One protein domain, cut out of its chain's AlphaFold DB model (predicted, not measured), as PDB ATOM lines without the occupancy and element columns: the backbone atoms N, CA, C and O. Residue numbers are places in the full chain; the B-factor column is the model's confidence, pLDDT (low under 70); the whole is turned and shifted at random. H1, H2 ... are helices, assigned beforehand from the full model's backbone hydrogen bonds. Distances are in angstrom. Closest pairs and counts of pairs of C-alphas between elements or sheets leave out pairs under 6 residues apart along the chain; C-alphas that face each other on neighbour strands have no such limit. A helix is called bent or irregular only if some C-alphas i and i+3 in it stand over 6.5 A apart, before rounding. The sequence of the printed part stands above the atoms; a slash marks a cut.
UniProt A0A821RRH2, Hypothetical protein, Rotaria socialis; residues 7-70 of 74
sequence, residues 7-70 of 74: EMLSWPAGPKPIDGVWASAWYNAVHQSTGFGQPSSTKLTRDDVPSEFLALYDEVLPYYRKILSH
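AT A GLANCE: This is residues 7 to 70 of the 74 residues of the protein "Hypothetical protein" of Rotaria socialis (UniProt A0A821RRH2). Two separate ends are joined by a bare bridge of chain: residues 7 to 22 with the two short helices H1 and H2 at one end, the long kinked helix H3 at the other, and residues 37 to 45 standing free between. The 64 printed residues hold three named helices, in the order H1, H2, H3, and no named strand; the class is all helix, with 27 residues in helices, under half. The whole is extended, with a radius of gyration of the C-alphas of 17.4 A, spanning 43 by 27 by 22 A.

IN THESE COORDINATES: After residues 7 to 22, find C-alpha 23 at (44.464, 25.243, 9.854), where H1, residues 23 to 26, begins. H2 is residues 28 to 32. H3, residues 51 to 68, runs 23.9 A to C-alpha 68 at (52.200, 48.593, 28.874); it is irregular, with C-alphas 52 and 55 7.2 A apart, and has a kink of 54 degrees near residue 59.

HOW THE PARTS SIT: H1 and H2 meet only through their tight link. H3 is apart from both. Every O i to N i+4 pair is within hydrogen-bond range in H2, 10 of 14 in H3; H1 is too short for one.

THE WHOLE: Look to Pro 17 and Ser 51 for the farthest C-alphas, 44.8 A apart. The H2 to H3 link is long, 18 residues. The printed part has no cut, and no printed residue is under 70 in pLDDT.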
ATOM      1  N   GLU A   7      65.365  34.315  20.033       93.62
ATOM      2  CA  GLU A   7      64.760  33.186  19.328       93.62
ATOM      3  C   GLU A   7      63.275  33.031  19.680       93.62
ATOM      4  O   GLU A   7      62.508  32.570  18.841       93.62
ATOM      5  N   MET A   8      62.840  33.490  20.864       92.25
ATOM      6  CA  MET A   8      61.425  33.494  21.262       92.25
ATOM      7  C   MET A   8      60.543  34.365  20.355       92.25
ATOM      8  O   MET A   8      59.325  34.196  20.344       92.25
ATOM      9  N   LEU A   9      61.139  35.298  19.607       92.94
ATOM     10  CA  LEU A   9      60.434  36.202  18.698       92.94
ATOM     11  C   LEU A   9      60.438  35.714  17.241       92.94
ATOM     12  O   LEU A   9      59.947  36.430  16.367       92.94
ATOM     13  N   SER A  10      60.989  34.525  16.967       94.81
ATOM     14  CA  SER A  10      61.131  33.990  15.611       94.81
ATOM     15  C   SER A  10      60.776  32.508  15.515       94.81
ATOM     16  O   SER A  10      60.962  31.739  16.455       94.81
ATOM     17  N   TRP A  11      60.259  32.084  14.366       95.06
ATOM     18  CA  TRP A  11      59.887  30.690  14.120       95.06
ATOM     19  C   TRP A  11      59.949  30.350  12.628       95.06
ATOM     20  O   TRP A  11      59.875  31.242  11.783       95.06
ATOM     21  N   PRO A  12      60.073  29.060  12.262       95.38
ATOM     22  CA  PRO A  12      59.975  28.655  10.869       95.38
ATOM     23  C   PRO A  12      58.536  28.793  10.370       95.38
ATOM     24  O   PRO A  12      57.590  28.362  11.047       95.38
ATOM     25  N   ALA A  13      58.405  29.338   9.163       96.94
ATOM     26  CA  ALA A  13      57.165  29.342   8.405       96.94
ATOM     27  C   ALA A  13      56.711  27.909   8.075       96.94
ATOM     28  O   ALA A  13      57.508  26.966   8.019       96.94
ATOM     29  N   GLY A  14      55.417  27.771   7.818       95.94
ATOM     30  CA  GLY A  14      54.759  26.553   7.379       95.94
ATOM     31  C   GLY A  14      53.877  25.897   8.445       95.94
ATOM     32  O   GLY A  14      53.909  26.274   9.624       95.94
ATOM     33  N   PRO A  15      53.076  24.905   8.022       95.75
ATOM     34  CA  PRO A  15      52.211  24.145   8.908       95.75
ATOM     35  C   PRO A  15      53.010  23.309   9.905       95.75
ATOM     36  O   PRO A  15      54.139  22.886   9.637       95.75
ATOM     37  N   LYS A  16      52.402  23.036  11.058       93.25
ATOM     38  CA  LYS A  16      52.950  22.143  12.082       93.25
ATOM     39  C   LYS A  16      52.133  20.849  12.143       93.25
ATOM     40  O   LYS A  16      50.929  20.882  11.921       93.25
ATOM     41  N   PRO A  17      52.738  19.704  12.507       93.69
ATOM     42  CA  PRO A  17      52.001  18.440  12.627       93.69
ATOM     43  C   PRO A  17      50.860  18.468  13.654       93.69
ATOM     44  O   PRO A  17      49.947  17.656  13.585       93.69
ATOM     45  N   ILE A  18      50.934  19.390  14.617       94.31
ATOM     46  CA  ILE A  18      49.913  19.606  15.648       94.31
ATOM     47  C   ILE A  18      48.759  20.501  15.178       94.31
ATOM     48  O   ILE A  18      47.820  20.733  15.939       94.31
ATOM     49  N   ASP A  19      48.834  21.035  13.959       95.00
ATOM     50  CA  ASP A  19      47.794  21.893  13.421       95.00
ATOM     51  C   ASP A  19      46.529  21.066  13.173       95.00
ATOM     52  O   ASP A  19      46.530  20.070  12.451       95.00
ATOM     53  N   GLY A  20      45.435  21.470  13.818       93.12
ATOM     54  CA  GLY A  20      44.149  20.798  13.693       93.12
ATOM     55  C   GLY A  20      43.433  21.106  12.376       93.12
ATOM     56  O   GLY A  20      43.897  21.869  11.532       93.12
ATOM     57  N   VAL A  21      42.219  20.567  12.244       94.69
ATOM     58  CA  VAL A  21      41.373  20.696  11.040       94.69
ATOM     59  C   VAL A  21      41.101  22.141  10.600       94.69
ATOM     60  O   VAL A  21      40.830  22.384   9.429       94.69
ATOM     61  N   TRP A  22      41.203  23.109  11.514       94.44
ATOM     62  CA  TRP A  22      40.968  24.529  11.241       94.44
ATOM     63  C   TRP A  22      42.110  25.225  10.499       94.44
ATOM     64  O   TRP A  22      41.928  26.339  10.009       94.44
ATOM     65  N   ALA A  23      43.277  24.592  10.389       95.12
ATOM     66  CA  ALA A  23      44.464  25.243   9.854       95.12
ATOM     67  C   ALA A  23      44.300  25.682   8.395       95.12
ATOM     68  O   ALA A  23      44.678  26.799   8.043       95.12
ATOM     69  N   SER A  24      43.657  24.856   7.566       92.25
ATOM     70  CA  SER A  24      43.382  25.193   6.164       92.25
ATOM     71  C   SER A  24      42.463  26.406   6.013       92.25
ATOM     72  O   SER A  24      42.567  27.134   5.030       92.25
ATOM     73  N   ALA A  25      41.581  26.639   6.986       95.75
ATOM     74  CA  ALA A  25      40.637  27.738   6.948       95.75
ATOM     75  C   ALA A  25      41.229  29.025   7.546       95.75
ATOM     76  O   ALA A  25      40.918  30.113   7.065       95.75
ATOM     77  N   TRP A  26      41.996  28.930   8.640       95.06
ATOM     78  CA  TRP A  26      42.297  30.090   9.496       95.06
ATOM     79  C   TRP A  26      43.796  30.392   9.637       95.06
ATOM     80  O   TRP A  26      44.152  31.508  10.013       95.06
ATOM     81  N   TYR A  27      44.698  29.443   9.362       96.06
ATOM     82  CA  TYR A  27      46.119  29.587   9.729       96.06
ATOM     83  C   TYR A  27      47.019  30.067   8.594       96.06
ATOM     84  O   TYR A  27      48.220  30.195   8.801       96.06
ATOM     85  N   ASN A  28      46.467  30.416   7.431       95.50
ATOM     86  CA  ASN A  28      47.265  30.872   6.291       95.50
ATOM     87  C   ASN A  28      48.246  32.006   6.665       95.50
ATOM     88  O   ASN A  28      49.426  31.932   6.341       95.50
ATOM     89  N   ALA A  29      47.792  33.015   7.420       94.56
ATOM     90  CA  ALA A  29      48.660  34.106   7.875       94.56
ATOM     91  C   ALA A  29      49.729  33.642   8.885       94.56
ATOM     92  O   ALA A  29      50.877  34.073   8.817       94.56
ATOM     93  N   VAL A  30      49.375  32.727   9.793       93.88
ATOM     94  CA  VAL A  30      50.307  32.166  10.788       93.88
ATOM     95  C   VAL A  30      51.386  31.333  10.098       93.88
ATOM     96  O   VAL A  30      52.568  31.523  10.373       93.88
ATOM     97  N   HIS A  31      51.007  30.469   9.156       96.44
ATOM     98  CA  HIS A  31      51.938  29.649   8.374       96.44
ATOM     99  C   HIS A  31      52.891  30.484   7.522       96.44
ATOM    100  O   HIS A  31      53.996  30.035   7.251       96.44
ATOM    101  N   GLN A  32      52.505  31.688   7.108       95.88
ATOM    102  CA  GLN A  32      53.387  32.586   6.355       95.88
ATOM    103  C   GLN A  32      54.294  33.439   7.256       95.88
ATOM    104  O   GLN A  32      55.255  34.031   6.771       95.88
ATOM    105  N   SER A  33      54.005  33.510   8.557       96.12
ATOM    106  CA  SER A  33      54.780  34.307   9.508       96.12
ATOM    107  C   SER A  33      56.040  33.580   9.981       96.12
ATOM    108  O   SER A  33      56.073  32.354  10.090       96.12
ATOM    109  N   THR A  34      57.063  34.359  10.320       96.69
ATOM    110  CA  THR A  34      58.316  33.875  10.925       96.69
ATOM    111  C   THR A  34      58.661  34.594  12.229       96.69
ATOM    112  O   THR A  34      59.778  34.476  12.724       96.69
ATOM    113  N   GLY A  35      57.735  35.398  12.744       95.00
ATOM    114  CA  GLY A  35      57.919  36.313  13.862       95.00
ATOM    115  C   GLY A  35      56.701  37.221  14.023       95.00
ATOM    116  O   GLY A  35      55.733  37.128  13.261       95.00
ATOM    117  N   PHE A  36      56.741  38.115  15.009       91.50
ATOM    118  CA  PHE A  36      55.696  39.124  15.190       91.50
ATOM    119  C   PHE A  36      55.744  40.177  14.071       91.50
ATOM    120  O   PHE A  36      56.816  40.616  13.657       91.50
ATOM    121  N   GLY A  37      54.571  40.585  13.580       88.00
ATOM    122  CA  GLY A  37      54.456  41.677  12.614       88.00
ATOM    123  C   GLY A  37      54.798  43.035  13.231       88.00
ATOM    124  O   GLY A  37      54.745  43.209  14.449       88.00
ATOM    125  N   GLN A  38      55.122  44.009  12.380       84.38
ATOM    126  CA  GLN A  38      55.264  45.399  12.815       84.38
ATOM    127  C   GLN A  38      53.941  45.896  13.421       84.38
ATOM    128  O   GLN A  38      52.871  45.554  12.903       84.38
ATOM    129  N   PRO A  39      53.988  46.700  14.499       81.00
ATOM    130  CA  PRO A  39      52.790  47.328  15.033       81.00
ATOM    131  C   PRO A  39      52.124  48.200  13.962       81.00
ATOM    132  O   PRO A  39      52.782  48.750  13.076       81.00
ATOM    133  N   SER A  40      50.798  48.322  14.047       82.00
ATOM    134  CA  SER A  40      50.047  49.205  13.153       82.00
ATOM    135  C   SER A  40      50.567  50.640  13.260       82.00
ATOM    136  O   SER A  40      50.806  51.138  14.360       82.00
ATOM    137  N   SER A  41      50.699  51.323  12.122       79.12
ATOM    138  CA  SER A  41      51.044  52.748  12.079       79.12
ATOM    139  C   SER A  41      49.889  53.651  12.523       79.12
ATOM    140  O   SER A  41      50.097  54.830  12.814       79.12
ATOM    141  N   THR A  42      48.666  53.119  12.593       83.62
ATOM    142  CA  THR A  42      47.492  53.859  13.052       83.62
ATOM    143  C   THR A  42      47.522  54.005  14.567       83.62
ATOM    144  O   THR A  42      47.287  53.049  15.307       83.62
ATOM    145  N   LYS A  43      47.765  55.228  15.039       78.75
ATOM    146  CA  LYS A  43      47.666  55.571  16.456       78.75
ATOM    147  C   LYS A  43      46.235  55.988  16.782       78.75
ATOM    148  O   LYS A  43      45.883  57.149  16.616       78.75
ATOM    149  N   LEU A  44      45.432  55.027  17.232       85.31
ATOM    150  CA  LEU A  44      44.098  55.300  17.756       85.31
ATOM    151  C   LEU A  44      44.195  55.957  19.135       85.31
ATOM    152  O   LEU A  44      45.087  55.663  19.939       85.31
ATOM    153  N   THR A  45      43.260  56.850  19.398       89.25
ATOM    154  CA  THR A  45      43.115  57.605  20.635       89.25
ATOM    155  C   THR A  45      41.760  57.311  21.267       89.25
ATOM    156  O   THR A  45      40.924  56.610  20.699       89.25
ATOM    157  N   ARG A  46      41.523  57.859  22.463       93.00
ATOM    158  CA  ARG A  46      40.212  57.773  23.118       93.00
ATOM    159  C   ARG A  46      39.092  58.347  22.236       93.00
ATOM    160  O   ARG A  46      37.973  57.861  22.323       93.00
ATOM    161  N   ASP A  47      39.396  59.333  21.391       94.12
ATOM    162  CA  ASP A  47      38.409  60.009  20.541       94.12
ATOM    163  C   ASP A  47      37.953  59.140  19.358       94.12
ATOM    164  O   ASP A  47      36.885  59.372  18.799       94.12
ATOM    165  N   ASP A  48      38.721  58.103  19.017       94.69
ATOM    166  CA  ASP A  48      38.370  57.130  17.980       94.69
ATOM    167  C   ASP A  48      37.449  56.010  18.507       94.69
ATOM    168  O   ASP A  48      36.993  55.158  17.741       94.69
ATOM    169  N   VAL A  49      37.182  55.974  19.819       95.06
ATOM    170  CA  VAL A  49      36.347  54.950  20.459       95.06
ATOM    171  C   VAL A  49      34.867  55.339  20.345       95.06
ATOM    172  O   VAL A  49      34.495  56.425  20.797       95.06
ATOM    173  N   PRO A  50      33.990  54.463  19.807       97.31
ATOM    174  CA  PRO A  50      32.551  54.712  19.791       97.31
ATOM    175  C   PRO A  50      32.011  55.018  21.191       97.31
ATOM    176  O   PRO A  50      32.411  54.397  22.179       97.31
ATOM    177  N   SER A  51      31.095  55.983  21.274       97.19
ATOM    178  CA  SER A  51      30.620  56.555  22.540       97.19
ATOM    179  C   SER A  51      30.092  55.517  23.539       97.19
ATOM    180  O   SER A  51      30.333  55.630  24.741       97.19
ATOM    181  N   GLU A  52      29.435  54.472  23.037       98.12
ATOM    182  CA  GLU A  52      28.879  53.350  23.789       98.12
ATOM    183  C   GLU A  52      29.943  52.508  24.512       98.12
ATOM    184  O   GLU A  52      29.622  51.819  25.481       98.12
ATOM    185  N   PHE A  53      31.209  52.593  24.094       97.81
ATOM    186  CA  PHE A  53      32.326  51.862  24.693       97.81
ATOM    187  C   PHE A  53      33.236  52.729  25.566       97.81
ATOM    188  O   PHE A  53      34.157  52.192  26.178       97.81
ATOM    189  N   LEU A  54      32.989  54.039  25.691       97.94
ATOM    190  CA  LEU A  54      33.850  54.923  26.489       97.94
ATOM    191  C   LEU A  54      33.900  54.526  27.970       97.94
ATOM    192  O   LEU A  54      34.966  54.575  28.575       97.94
ATOM    193  N   ALA A  55      32.778  54.067  28.532       97.94
ATOM    194  CA  ALA A  55      32.738  53.583  29.911       97.94
ATOM    195  C   ALA A  55      33.642  52.353  30.113       97.94
ATOM    196  O   ALA A  55      34.434  52.318  31.051       97.94
ATOM    197  N   LEU A  56      33.572  51.383  29.191       97.50
ATOM    198  CA  LEU A  56      34.427  50.197  29.220       97.50
ATOM    199  C   LEU A  56      35.897  50.567  29.003       97.50
ATOM    200  O   LEU A  56      36.768  50.047  29.695       97.50
ATOM    201  N   TYR A  57      36.180  51.476  28.068       96.75
ATOM    202  CA  TYR A  57      37.529  51.980  27.826       96.75
ATOM    203  C   TYR A  57      38.136  52.570  29.105       96.75
ATOM    204  O   TYR A  57      39.245  52.191  29.485       96.75
ATOM    205  N   ASP A  58      37.403  53.452  29.791       96.56
ATOM    206  CA  ASP A  58      37.879  54.103  31.013       96.56
ATOM    207  C   ASP A  58      38.064  53.081  32.159       96.56
ATOM    208  O   ASP A  58      39.027  53.191  32.922       96.56
ATOM    209  N   GLU A  59      37.216  52.045  32.236       97.94
ATOM    210  CA  GLU A  59      37.339  50.942  33.202       97.94
ATOM    211  C   GLU A  59      38.608  50.102  32.979       97.94
ATOM    212  O   GLU A  59      39.315  49.772  33.936       97.94
ATOM    213  N   VAL A  60      38.929  49.759  31.725       97.06
ATOM    214  CA  VAL A  60      40.046  48.845  31.425       97.06
ATOM    215  C   VAL A  60      41.399  49.543  31.274       97.06
ATOM    216  O   VAL A  60      42.449  48.898  31.384       97.06
ATOM    217  N   LEU A  61      41.403  50.861  31.053       95.56
ATOM    218  CA  LEU A  61      42.610  51.654  30.810       95.56
ATOM    219  C   LEU A  61      43.704  51.487  31.886       95.56
ATOM    220  O   LEU A  61      44.876  51.380  31.506       95.56
ATOM    221  N   PRO A  62      43.404  51.419  33.201       97.00
ATOM    222  CA  PRO A  62      44.427  51.186  34.220       97.00
ATOM    223  C   PRO A  62      45.156  49.846  34.048       97.00
ATOM    224  O   PRO A  62      46.375  49.778  34.224       97.00
ATOM    225  N   TYR A  63      44.442  48.786  33.655       96.81
ATOM    226  CA  TYR A  63      45.039  47.468  33.421       96.81
ATOM    227  C   TYR A  63      45.904  47.461  32.167       96.81
ATOM    228  O   TYR A  63      47.024  46.949  32.200       96.81
ATOM    229  N   TYR A  64      45.431  48.093  31.089       92.69
ATOM    230  CA  TYR A  64      46.232  48.269  29.879       92.69
ATOM    231  C   TYR A  64      47.542  49.007  30.182       92.69
ATOM    232  O   TYR A  64      48.612  48.529  29.815       92.69
ATOM    233  N   ARG A  65      47.486  50.120  30.929       93.56
ATOM    234  CA  ARG A  65      48.688  50.881  31.323       93.56
ATOM    235  C   ARG A  65      49.662  50.050  32.162       93.56
ATOM    236  O   ARG A  65      50.868  50.182  31.976       93.56
ATOM    237  N   LYS A  66      49.157  49.178  33.041       94.94
ATOM    238  CA  LYS A  66      49.991  48.257  33.830       94.94
ATOM    239  C   LYS A  66      50.703  47.220  32.957       94.94
ATOM    240  O   LYS A  66      51.850  46.891  33.221       94.94
ATOM    241  N   ILE A  67      50.041  46.692  31.929       92.44
ATOM    242  CA  ILE A  67      50.686  45.771  30.979       92.44
ATOM    243  C   ILE A  67      51.710  46.538  30.138       92.44
ATOM    244  O   ILE A  67      52.834  46.075  29.955       92.44
ATOM    245  N   LEU A  68      51.344  47.740  29.688       89.56
ATOM    246  CA  LEU A  68      52.200  48.593  28.874       89.56
ATOM    247  C   LEU A  68      53.509  48.963  29.586       89.56
ATOM    248  O   LEU A  68      54.543  48.989  28.933       89.56
ATOM    249  N   SER A  69      53.510  49.164  30.910       91.94
ATOM    250  CA  SER A  69      54.747  49.430  31.668       91.94
ATOM    251  C   SER A  69      55.743  48.262  31.700       91.94
ATOM    252  O   SER A  69      56.849  48.421  32.205       91.94
ATOM    253  N   HIS A  70      55.354  47.087  31.199       88.06
ATOM    254  CA  HIS A  70      56.224  45.922  31.022       88.06
ATOM    255  C   HIS A  70      56.519  45.617  29.544       88.06
ATOM    256  O   HIS A  70      57.081  44.568  29.235       88.06
TER     257      HIS A  70